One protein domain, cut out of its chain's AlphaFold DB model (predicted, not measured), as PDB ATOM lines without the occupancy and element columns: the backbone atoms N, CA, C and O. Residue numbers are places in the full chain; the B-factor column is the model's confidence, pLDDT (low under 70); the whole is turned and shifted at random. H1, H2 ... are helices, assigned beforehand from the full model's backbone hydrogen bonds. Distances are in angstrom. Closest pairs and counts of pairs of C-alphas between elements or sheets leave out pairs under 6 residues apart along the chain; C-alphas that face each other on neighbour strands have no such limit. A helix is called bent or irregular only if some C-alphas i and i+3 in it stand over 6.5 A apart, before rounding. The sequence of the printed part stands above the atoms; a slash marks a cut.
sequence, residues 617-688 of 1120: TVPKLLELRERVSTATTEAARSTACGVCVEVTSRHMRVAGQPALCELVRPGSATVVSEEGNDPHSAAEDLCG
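Overview. This is residues 617 to 688 of the 1120 residues of an uncharacterized protein of Archangium gephyra (UniProt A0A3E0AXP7). Two helices, H1 and H2, lie side by side as a helical hairpin, and a shorter helix, H4, packs slantwise on the pair, with its first residue near the last residues of H2 and its last near H1. At the end of H2 away from the hairpin's turn sits a small head made of the short H3 and loops, in which residues 652 to 653 pair with residues 671 to 672, parallel. The printed part has 72 residues with four named helices, in the order H1, H2, H3, H4, and no named strand; the class is all helix. It is compact, with a radius of gyration of the C-alphas of 12.1 A, and elongated, with spans of 36 by 23 by 15 A.

Along the chain. H1 holds residues 618 to 630 and is 18.4 A from first to last C-alpha; it begins at C-alpha 618, (366.562, 568.836, 375.992). H2, the longest helix, holds residues 634 to 651 and is 25.6 A long, with C-alpha 634 at (377.427, 591.487, 378.967). It is neither bent nor irregular, but only just: C-alphas 646 and 649 are 6.0 A apart. H3 holds residues 660 to 664 and is 6.3 A long. H4 holds residues 679 to 687, is 11.9 A long and ends at C-alpha 687, (374.057, 577.216, 381.574).

Arrangement. H2 is the hub and touches the three other helices. H1 and H2 form a hairpin at a shallow tilt of 19 degrees, opposite ways; their closest C-alphas, of Val 628 and Arg 637, are 5.2 A apart. H2 and H4 touch at a steep tilt of 49 degrees, opposite ways, closest at the C-alphas of Ser 649 and Pro 679, 4.8 A apart. H1 touches H4 with residues 624 to 628 alone, at a steep tilt of 60 degrees, the same way; the closest C-alphas, of Arg 625 and Cys 687, are 4.7 A apart. The helix packing is mostly crossed, but only just: 1 of these 3 pairs is at a shallow tilt. H2 touches H3 with residues 650 to 651 alone, closest at the C-alphas of Arg 650 and Leu 660, 5.1 A apart. H3 is apart from H1 and H4. Every O i to N i+4 pair is within hydrogen-bond range in H1, H3 and H4, and 12 of 14 are in H2.

Size, cuts and confidence. The two C-alphas farthest apart, of Thr 633 and Pro 666, are 37.2 A from each other. The printed part has no cut. The link from H1 to H2 is tight, that from H2 to H3 short, and that from H3 to H4, residues 665 to 678, long. The mean pLDDT of the printed part is 78.8; 17 residues are under 70, among them residues 631 to 636 and 674 to 678.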
ATOM      1  N   THR A 617     362.279 571.152 375.383       90.56
ATOM      2  CA  THR A 617     362.914 569.842 375.180       90.56
ATOM      3  C   THR A 617     364.407 569.938 375.511       90.56
ATOM      4  O   THR A 617     364.949 571.040 375.551       90.56
ATOM      5  N   VAL A 618     365.107 568.811 375.705       87.00
ATOM      6  CA  VAL A 618     366.562 568.836 375.992       87.00
ATOM      7  C   VAL A 618     367.363 569.630 374.937       87.00
ATOM      8  O   VAL A 618     368.172 570.454 375.353       87.00
ATOM      9  N   PRO A 619     367.110 569.509 373.612       89.31
ATOM     10  CA  PRO A 619     367.719 570.399 372.620       89.31
ATOM     11  C   PRO A 619     367.479 571.891 372.889       89.31
ATOM     12  O   PRO A 619     368.438 572.649 372.886       89.31
ATOM     13  N   LYS A 620     366.250 572.311 373.225       90.00
ATOM     14  CA  LYS A 620     365.969 573.721 373.554       90.00
ATOM     15  C   LYS A 620     366.672 574.207 374.824       90.00
ATOM     16  O   LYS A 620     367.021 575.377 374.902       90.00
ATOM     17  N   LEU A 621     366.889 573.343 375.819       89.25
ATOM     18  CA  LEU A 621     367.686 573.706 377.002       89.25
ATOM     19  C   LEU A 621     369.161 573.937 376.621       89.25
ATOM     20  O   LEU A 621     369.797 574.859 377.126       89.25
ATOM     21  N   LEU A 622     369.687 573.160 375.668       86.00
ATOM     22  CA  LEU A 622     371.021 573.385 375.102       86.00
ATOM     23  C   LEU A 622     371.073 574.645 374.217       86.00
ATOM     24  O   LEU A 622     372.062 575.368 374.283       86.00
ATOM     25  N   GLU A 623     370.006 574.979 373.480       89.56
ATOM     26  CA  GLU A 623     369.885 576.271 372.781       89.56
ATOM     27  C   GLU A 623     369.898 577.463 373.756       89.56
ATOM     28  O   GLU A 623     370.431 578.516 373.415       89.56
ATOM     29  N   LEU A 624     369.322 577.335 374.962       89.44
ATOM     30  CA  LEU A 624     369.413 578.388 375.984       89.44
ATOM     31  C   LEU A 624     370.859 578.571 376.462       89.44
ATOM     32  O   LEU A 624     371.333 579.703 376.506       89.44
ATOM     33  N   ARG A 625     371.587 577.478 376.730       86.12
ATOM     34  CA  ARG A 625     373.027 577.517 377.047       86.12
ATOM     35  C   ARG A 625     373.843 578.162 375.920       86.12
ATOM     36  O   ARG A 625     374.706 578.994 376.186       86.12
ATOM     37  N   GLU A 626     373.566 577.810 374.665       83.69
ATOM     38  CA  GLU A 626     374.253 578.378 373.498       83.69
ATOM     39  C   GLU A 626     374.032 579.896 373.383       83.69
ATOM     40  O   GLU A 626     374.946 580.626 373.008       83.69
ATOM     41  N   ARG A 627     372.865 580.414 373.789       84.94
ATOM     42  CA  ARG A 627     372.617 581.869 373.855       84.94
ATOM     43  C   ARG A 627     373.468 582.566 374.922       84.94
ATOM     44  O   ARG A 627     373.850 583.710 374.704       84.94
ATOM     45  N   VAL A 628     373.808 581.901 376.033       82.12
ATOM     46  CA  VAL A 628     374.727 582.456 377.052       82.12
ATOM     47  C   VAL A 628     376.150 582.573 376.495       82.12
ATOM     48  O   VAL A 628     376.780 583.623 376.622       82.12
ATOM     49  N   SER A 629     376.649 581.525 375.828       72.38
ATOM     50  CA  SER A 629     378.016 581.508 375.285       72.38
ATOM     51  C   SER A 629     378.193 582.366 374.026       72.38
ATOM     52  O   SER A 629     379.276 582.908 373.813       72.38
ATOM     53  N   THR A 630     377.146 582.534 373.212       74.12
ATOM     54  CA  THR A 630     377.175 583.358 371.985       74.12
ATOM     55  C   THR A 630     376.770 584.823 372.192       74.12
ATOM     56  O   THR A 630     376.867 585.619 371.255       74.12
ATOM     57  N   ALA A 631     376.354 585.218 373.402       69.12
ATOM     58  CA  ALA A 631     375.993 586.599 373.712       69.12
ATOM     59  C   ALA A 631     377.178 587.568 373.519       69.12
ATOM     60  O   ALA A 631     378.234 587.435 374.141       69.12
ATOM     61  N   THR A 632     376.974 588.582 372.674       65.94
ATOM     62  CA  THR A 632     378.008 589.547 372.253       65.94
ATOM     63  C   THR A 632     378.156 590.761 373.174       65.94
ATOM     64  O   THR A 632     379.080 591.552 372.992       65.94
ATOM     65  N   THR A 633     377.270 590.929 374.158       56.31
ATOM     66  CA  THR A 633     377.338 591.988 375.176       56.31
ATOM     67  C   THR A 633     377.017 591.417 376.553       56.31
ATOM     68  O   THR A 633     376.249 590.461 376.674       56.31
ATOM     69  N   GLU A 634     377.576 592.014 377.605       55.78
ATOM     70  CA  GLU A 634     377.427 591.487 378.967       55.78
ATOM     71  C   GLU A 634     375.978 591.561 379.481       55.78
ATOM     72  O   GLU A 634     375.491 590.621 380.102       55.78
ATOM     73  N   ALA A 635     375.230 592.613 379.128       55.38
ATOM     74  CA  ALA A 635     373.803 592.712 379.456       55.38
ATOM     75  C   ALA A 635     372.958 591.618 378.769       55.38
ATOM     76  O   ALA A 635     372.036 591.068 379.378       55.38
ATOM     77  N   ALA A 636     373.294 591.259 377.522       63.31
ATOM     78  CA  ALA A 636     372.646 590.152 376.823       63.31
ATOM     79  C   ALA A 636     373.049 588.793 377.422       63.31
ATOM     80  O   ALA A 636     372.189 587.929 377.575       63.31
ATOM     81  N   ARG A 637     374.318 588.619 377.826       70.50
ATOM     82  CA  ARG A 637     374.807 587.411 378.515       70.50
ATOM     83  C   ARG A 637     374.095 587.203 379.847       70.50
ATOM     84  O   ARG A 637     373.545 586.130 380.068       70.50
ATOM     85  N   SER A 638     374.048 588.234 380.688       66.38
ATOM     86  CA  SER A 638     373.346 588.223 381.975       66.38
ATOM     87  C   SER A 638     371.851 587.907 381.805       66.38
ATOM     88  O   SER A 638     371.322 587.031 382.490       66.38
ATOM     89  N   THR A 639     371.182 588.515 380.815       74.62
ATOM     90  CA  THR A 639     369.773 588.206 380.512       74.62
ATOM     91  C   THR A 639     369.586 586.760 380.041       74.62
ATOM     92  O   THR A 639     368.734 586.047 380.572       74.62
ATOM     93  N   ALA A 640     370.377 586.306 379.061       79.69
ATOM     94  CA  ALA A 640     370.301 584.946 378.528       79.69
ATOM     95  C   ALA A 640     370.584 583.898 379.614       79.69
ATOM     96  O   ALA A 640     369.907 582.873 379.674       79.69
ATOM     97  N   CYS A 641     371.533 584.191 380.505       79.50
ATOM     98  CA  CYS A 641     371.845 583.391 381.679       79.50
ATOM     99  C   CYS A 641     370.638 583.280 382.622       79.50
ATOM    100  O   CYS A 641     370.198 582.170 382.922       79.50
ATOM    101  N   GLY A 642     370.028 584.408 383.006       81.00
ATOM    102  CA  GLY A 642     368.840 584.425 383.863       81.00
ATOM    103  C   GLY A 642     367.673 583.607 383.296       81.00
ATOM    104  O   GLY A 642     367.058 582.834 384.026       81.00
ATOM    105  N   VAL A 643     367.402 583.707 381.987       88.75
ATOM    106  CA  VAL A 643     366.402 582.856 381.304       88.75
ATOM    107  C   VAL A 643     366.810 581.386 381.326       88.75
ATOM    108  O   VAL A 643     365.980 580.519 381.606       88.75
ATOM    109  N   CYS A 644     368.078 581.096 381.028       89.19
ATOM    110  CA  CYS A 644     368.592 579.736 380.994       89.19
ATOM    111  C   CYS A 644     368.395 579.047 382.350       89.19
ATOM    112  O   CYS A 644     367.847 577.947 382.376       89.19
ATOM    113  N   VAL A 645     368.730 579.700 383.467       87.25
ATOM    114  CA  VAL A 645     368.589 579.137 384.822       87.25
ATOM    115  C   VAL A 645     367.121 579.056 385.271       87.25
ATOM    116  O   VAL A 645     366.694 578.008 385.769       87.25
ATOM    117  N   GLU A 646     366.316 580.101 385.043       88.56
ATOM    118  CA  GLU A 646     364.882 580.142 385.395       88.56
ATOM    119  C   GLU A 646     364.075 579.035 384.692       88.56
ATOM    120  O   GLU A 646     363.175 578.443 385.290       88.56
ATOM    121  N   VAL A 647     364.419 578.698 383.444       92.75
ATOM    122  CA  VAL A 647     363.829 577.559 382.724       92.75
ATOM    123  C   VAL A 647     364.460 576.237 383.167       92.75
ATOM    124  O   VAL A 647     363.750 575.320 383.583       92.75
ATOM    125  N   THR A 648     365.785 576.112 383.063       92.00
ATOM    126  CA  THR A 648     366.503 574.832 383.171       92.00
ATOM    127  C   THR A 648     366.367 574.205 384.550       92.00
ATOM    128  O   THR A 648     366.148 572.998 384.637       92.00
ATOM    129  N   SER A 649     366.397 575.002 385.623       89.88
ATOM    130  CA  SER A 649     366.256 574.509 387.002       89.88
ATOM    131  C   SER A 649     364.984 573.676 387.206       89.88
ATOM    132  O   SER A 649     365.009 572.647 387.881       89.88
ATOM    133  N   ARG A 650     363.881 574.029 386.533       92.88
ATOM    134  CA  ARG A 650     362.603 573.292 386.565       92.88
ATOM    135  C   ARG A 650     362.724 571.870 385.995       92.88
ATOM    136  O   ARG A 650     361.943 570.989 386.364       92.88
ATOM    137  N   HIS A 651     363.699 571.640 385.113       93.62
ATOM    138  CA  HIS A 651     364.005 570.367 384.451       93.62
ATOM    139  C   HIS A 651     365.153 569.573 385.113       93.62
ATOM    140  O   HIS A 651     365.344 568.406 384.755       93.62
ATOM    141  N   MET A 652     365.900 570.147 386.066       87.62
ATOM    142  CA  MET A 652     367.028 569.470 386.725       87.62
ATOM    143  C   MET A 652     366.566 568.477 387.804       87.62
ATOM    144  O   MET A 652     365.856 568.833 388.746       87.62
ATOM    145  N   ARG A 653     367.031 567.227 387.705       85.94
ATOM    146  CA  ARG A 653     367.084 566.260 388.812       85.94
ATOM    147  C   ARG A 653     368.442 566.376 389.501       85.94
ATOM    148  O   ARG A 653     369.464 566.350 388.821       85.94
ATOM    149  N   VAL A 654     368.444 566.433 390.832       77.88
ATOM    150  CA  VAL A 654     369.652 566.565 391.670       77.88
ATOM    151  C   VAL A 654     369.545 565.660 392.895       77.88
ATOM    152  O   VAL A 654     368.443 565.468 393.409       77.88
ATOM    153  N   ALA A 655     370.655 565.085 393.368       71.44
ATOM    154  CA  ALA A 655     370.718 564.261 394.589       71.44
ATOM    155  C   ALA A 655     369.603 563.186 394.740       71.44
ATOM    156  O   ALA A 655     369.131 562.891 395.841       71.44
ATOM    157  N   GLY A 656     369.136 562.610 393.623       69.25
ATOM    158  CA  GLY A 656     368.033 561.637 393.592       69.25
ATOM    159  C   GLY A 656     366.626 562.213 393.829       69.25
ATOM    160  O   GLY A 656     365.676 561.445 393.976       69.25
ATOM    161  N   GLN A 657     366.463 563.538 393.868       78.12
ATOM    162  CA  GLN A 657     365.161 564.209 393.882       78.12
ATOM    163  C   GLN A 657     364.604 564.365 392.451       78.12
ATOM    164  O   GLN A 657     365.376 564.590 391.512       78.12
ATOM    165  N   PRO A 658     363.275 564.264 392.261       87.69
ATOM    166  CA  PRO A 658     362.639 564.522 390.971       87.69
ATOM    167  C   PRO A 658     362.694 566.010 390.592       87.69
ATOM    168  O   PRO A 658     362.610 566.881 391.458       87.69
ATOM    169  N   ALA A 659     362.766 566.295 389.292       90.75
ATOM    170  CA  ALA A 659     362.636 567.656 388.767       90.75
ATOM    171  C   ALA A 659     361.180 568.144 388.881       90.75
ATOM    172  O   ALA A 659     360.252 567.331 388.880       90.75
ATOM    173  N   LEU A 660     360.938 569.460 388.912       91.31
ATOM    174  CA  LEU A 660     359.563 569.974 388.956       91.31
ATOM    175  C   LEU A 660     358.765 569.564 387.715       91.31
ATOM    176  O   LEU A 660     357.623 569.114 387.834       91.31
ATOM    177  N   CYS A 661     359.366 569.695 386.530       94.00
ATOM    178  CA  CYS A 661     358.664 569.496 385.269       94.00
ATOM    179  C   CYS A 661     358.060 568.098 385.129       94.00
ATOM    180  O   CYS A 661     356.913 567.984 384.715       94.00
ATOM    181  N   GLU A 662     358.750 567.041 385.556       91.88
ATOM    182  CA  GLU A 662     358.205 565.676 385.504       91.88
ATOM    183  C   GLU A 662     357.117 565.383 386.556       91.88
ATOM    184  O   GLU A 662     356.370 564.407 386.417       91.88
ATOM    185  N   LEU A 663     357.015 566.209 387.605       91.12
ATOM    186  CA  LEU A 663     355.944 566.138 388.598       91.12
ATOM    187  C   LEU A 663     354.683 566.831 388.067       91.12
ATOM    188  O   LEU A 663     353.609 566.222 388.062       91.12
ATOM    189  N   VAL A 664     354.795 568.066 387.567       91.06
ATOM    190  CA  VAL A 664     353.638 568.793 387.013       91.06
ATOM    191  C   VAL A 664     353.187 568.226 385.661       91.06
ATOM    192  O   VAL A 664     351.987 568.117 385.419       91.06
ATOM    193  N   ARG A 665     354.119 567.774 384.812       90.19
ATOM    194  CA  ARG A 665     353.862 567.289 383.450       90.19
ATOM    195  C   ARG A 665     354.663 566.004 383.146       90.19
ATOM    196  O   ARG A 665     355.826 566.052 382.747       90.19
ATOM    197  N   PRO A 666     354.059 564.813 383.320       81.69
ATOM    198  CA  PRO A 666     354.706 563.550 382.966       81.69
ATOM    199  C   PRO A 666     355.129 563.525 381.489       81.69
ATOM    200  O   PRO A 666     354.346 563.889 380.617       81.69
ATOM    201  N   GLY A 667     356.356 563.077 381.216       80.94
ATOM    202  CA  GLY A 667     356.926 563.045 379.863       80.94
ATOM    203  C   GLY A 667     357.684 564.311 379.441       80.94
ATOM    204  O   GLY A 667     358.320 564.290 378.391       80.94
ATOM    205  N   SER A 668     357.679 565.378 380.251       87.62
ATOM    206  CA  SER A 668     358.584 566.518 380.065       87.62
ATOM    207  C   SER A 668     360.056 566.102 380.066       87.62
ATOM    208  O   SER A 668     360.443 565.122 380.706       87.62
ATOM    209  N   ALA A 669     360.889 566.894 379.387       82.94
ATOM    210  CA  ALA A 669     362.337 566.747 379.451       82.94
ATOM    211  C   ALA A 669     362.837 566.821 380.904       82.94
ATOM    212  O   ALA A 669     362.346 567.625 381.697       82.94
ATOM    213  N   THR A 670     363.846 566.019 381.232       85.88
ATOM    214  CA  THR A 670     364.603 566.130 382.484       85.88
ATOM    215  C   THR A 670     366.080 565.981 382.182       85.88
ATOM    216  O   THR A 670     366.452 565.088 381.418       85.88
ATOM    217  N   VAL A 671     366.907 566.799 382.820       83.69
ATOM    218  CA  VAL A 671     368.364 566.644 382.829       83.69
ATOM    219  C   VAL A 671     368.760 566.139 384.214       83.69
ATOM    220  O   VAL A 671     368.178 566.548 385.216       83.69
ATOM    221  N   VAL A 672     369.695 565.193 384.281       80.19
ATOM    222  CA  VAL A 672     370.222 564.678 385.550       80.19
ATOM    223  C   VAL A 672     371.559 565.351 385.799       80.19
ATOM    224  O   VAL A 672     372.438 565.248 384.948       80.19
ATOM    225  N   SER A 673     371.711 565.991 386.955       70.38
ATOM    226  CA  SER A 673     373.036 566.251 387.503       70.38
ATOM    227  C   SER A 673     373.390 565.146 388.492       70.38
ATOM    228  O   SER A 673     372.603 564.822 389.386       70.38
ATOM    229  N   GLU A 674     374.575 564.564 388.323       53.78
ATOM    230  CA  GLU A 674     375.192 563.695 389.333       53.78
ATOM    231  C   GLU A 674     375.864 564.529 390.443       53.78
ATOM    232  O   GLU A 674     376.158 564.012 391.520       53.78
ATOM    233  N   GLU A 675     376.029 565.836 390.207       46.00
ATOM    234  CA  GLU A 675     376.688 566.802 391.083       46.00
ATOM    235  C   GLU A 675     375.688 567.849 391.620       46.00
ATOM    236  O   GLU A 675     374.781 568.295 390.912       46.00
ATOM    237  N   GLY A 676     375.836 568.246 392.887       49.00
ATOM    238  CA  GLY A 676     374.990 569.260 393.531       49.00
ATOM    239  C   GLY A 676     373.701 568.747 394.201       49.00
ATOM    240  O   GLY A 676     373.171 567.673 393.910       49.00
ATOM    241  N   ASN A 677     373.191 569.550 395.144       57.69
ATOM    242  CA  ASN A 677     371.970 569.276 395.923       57.69
ATOM    243  C   ASN A 677     370.773 570.172 395.539       57.69
ATOM    244  O   ASN A 677     369.665 569.953 396.044       57.69
ATOM    245  N   ASP A 678     370.978 571.176 394.675       67.31
ATOM    246  CA  ASP A 678     369.951 572.151 394.300       67.31
ATOM    247  C   ASP A 678     369.773 572.305 392.772       67.31
ATOM    248  O   ASP A 678     370.768 572.462 392.065       67.31
ATOM    249  N   PRO A 679     368.528 572.265 392.248       74.62
ATOM    250  CA  PRO A 679     368.223 572.474 390.835       74.62
ATOM    251  C   PRO A 679     368.614 573.847 390.285       74.62
ATOM    252  O   PRO A 679     368.797 573.944 389.074       74.62
ATOM    253  N   HIS A 680     368.705 574.894 391.118       73.19
ATOM    254  CA  HIS A 680     369.120 576.222 390.661       73.19
ATOM    255  C   HIS A 680     370.598 576.194 390.273       73.19
ATOM    256  O   HIS A 680     370.904 576.357 389.098       73.19
ATOM    257  N   SER A 681     371.494 575.829 391.192       65.25
ATOM    258  CA  SER A 681     372.929 575.790 390.884       65.25
ATOM    259  C   SER A 681     373.322 574.696 389.901       65.25
ATOM    260  O   SER A 681     374.145 574.947 389.034       65.25
ATOM    261  N   ALA A 682     372.638 573.547 389.889       69.69
ATOM    262  CA  ALA A 682     372.828 572.569 388.813       69.69
ATOM    263  C   ALA A 682     372.403 573.106 387.423       69.69
ATOM    264  O   ALA A 682     372.872 572.616 386.394       69.69
ATOM    265  N   ALA A 683     371.514 574.106 387.368       79.94
ATOM    266  CA  ALA A 683     371.203 574.839 386.144       79.94
ATOM    267  C   ALA A 683     372.190 575.988 385.881       79.94
ATOM    268  O   ALA A 683     372.512 576.215 384.718       79.94
ATOM    269  N   GLU A 684     372.715 576.665 386.910       72.00
ATOM    270  CA  GLU A 684     373.819 577.632 386.773       72.00
ATOM    271  C   GLU A 684     375.050 576.953 386.136       72.00
ATOM    272  O   GLU A 684     375.572 577.441 385.128       72.00
ATOM    273  N   ASP A 685     375.415 575.761 386.623       66.19
ATOM    274  CA  ASP A 685     376.460 574.891 386.072       66.19
ATOM    275  C   ASP A 685     376.194 574.542 384.592       66.19
ATOM    276  O   ASP A 685     377.064 574.696 383.730       66.19
ATOM    277  N   LEU A 686     374.975 574.076 384.268       73.19
ATOM    278  CA  LEU A 686     374.625 573.649 382.909       73.19
ATOM    279  C   LEU A 686     374.583 574.823 381.920       73.19
ATOM    280  O   LEU A 686     374.950 574.653 380.757       73.19
ATOM    281  N   CYS A 687     374.143 575.997 382.371       78.62
ATOM    282  CA  CYS A 687     374.057 577.216 381.574       78.62
ATOM    283  C   CYS A 687     375.407 577.937 381.418       78.62
ATOM    284  O   CYS A 687     375.558 578.711 380.474       78.62
ATOM    285  N   GLY A 688     376.391 577.669 382.286       67.38
ATOM    286  CA  GLY A 688     377.660 578.408 382.332       67.38
ATOM    287  C   GLY A 688     377.491 579.802 382.941       67.38
ATOM    288  O   GLY A 688     377.932 580.788 382.356       67.38
TER     289      GLY A 688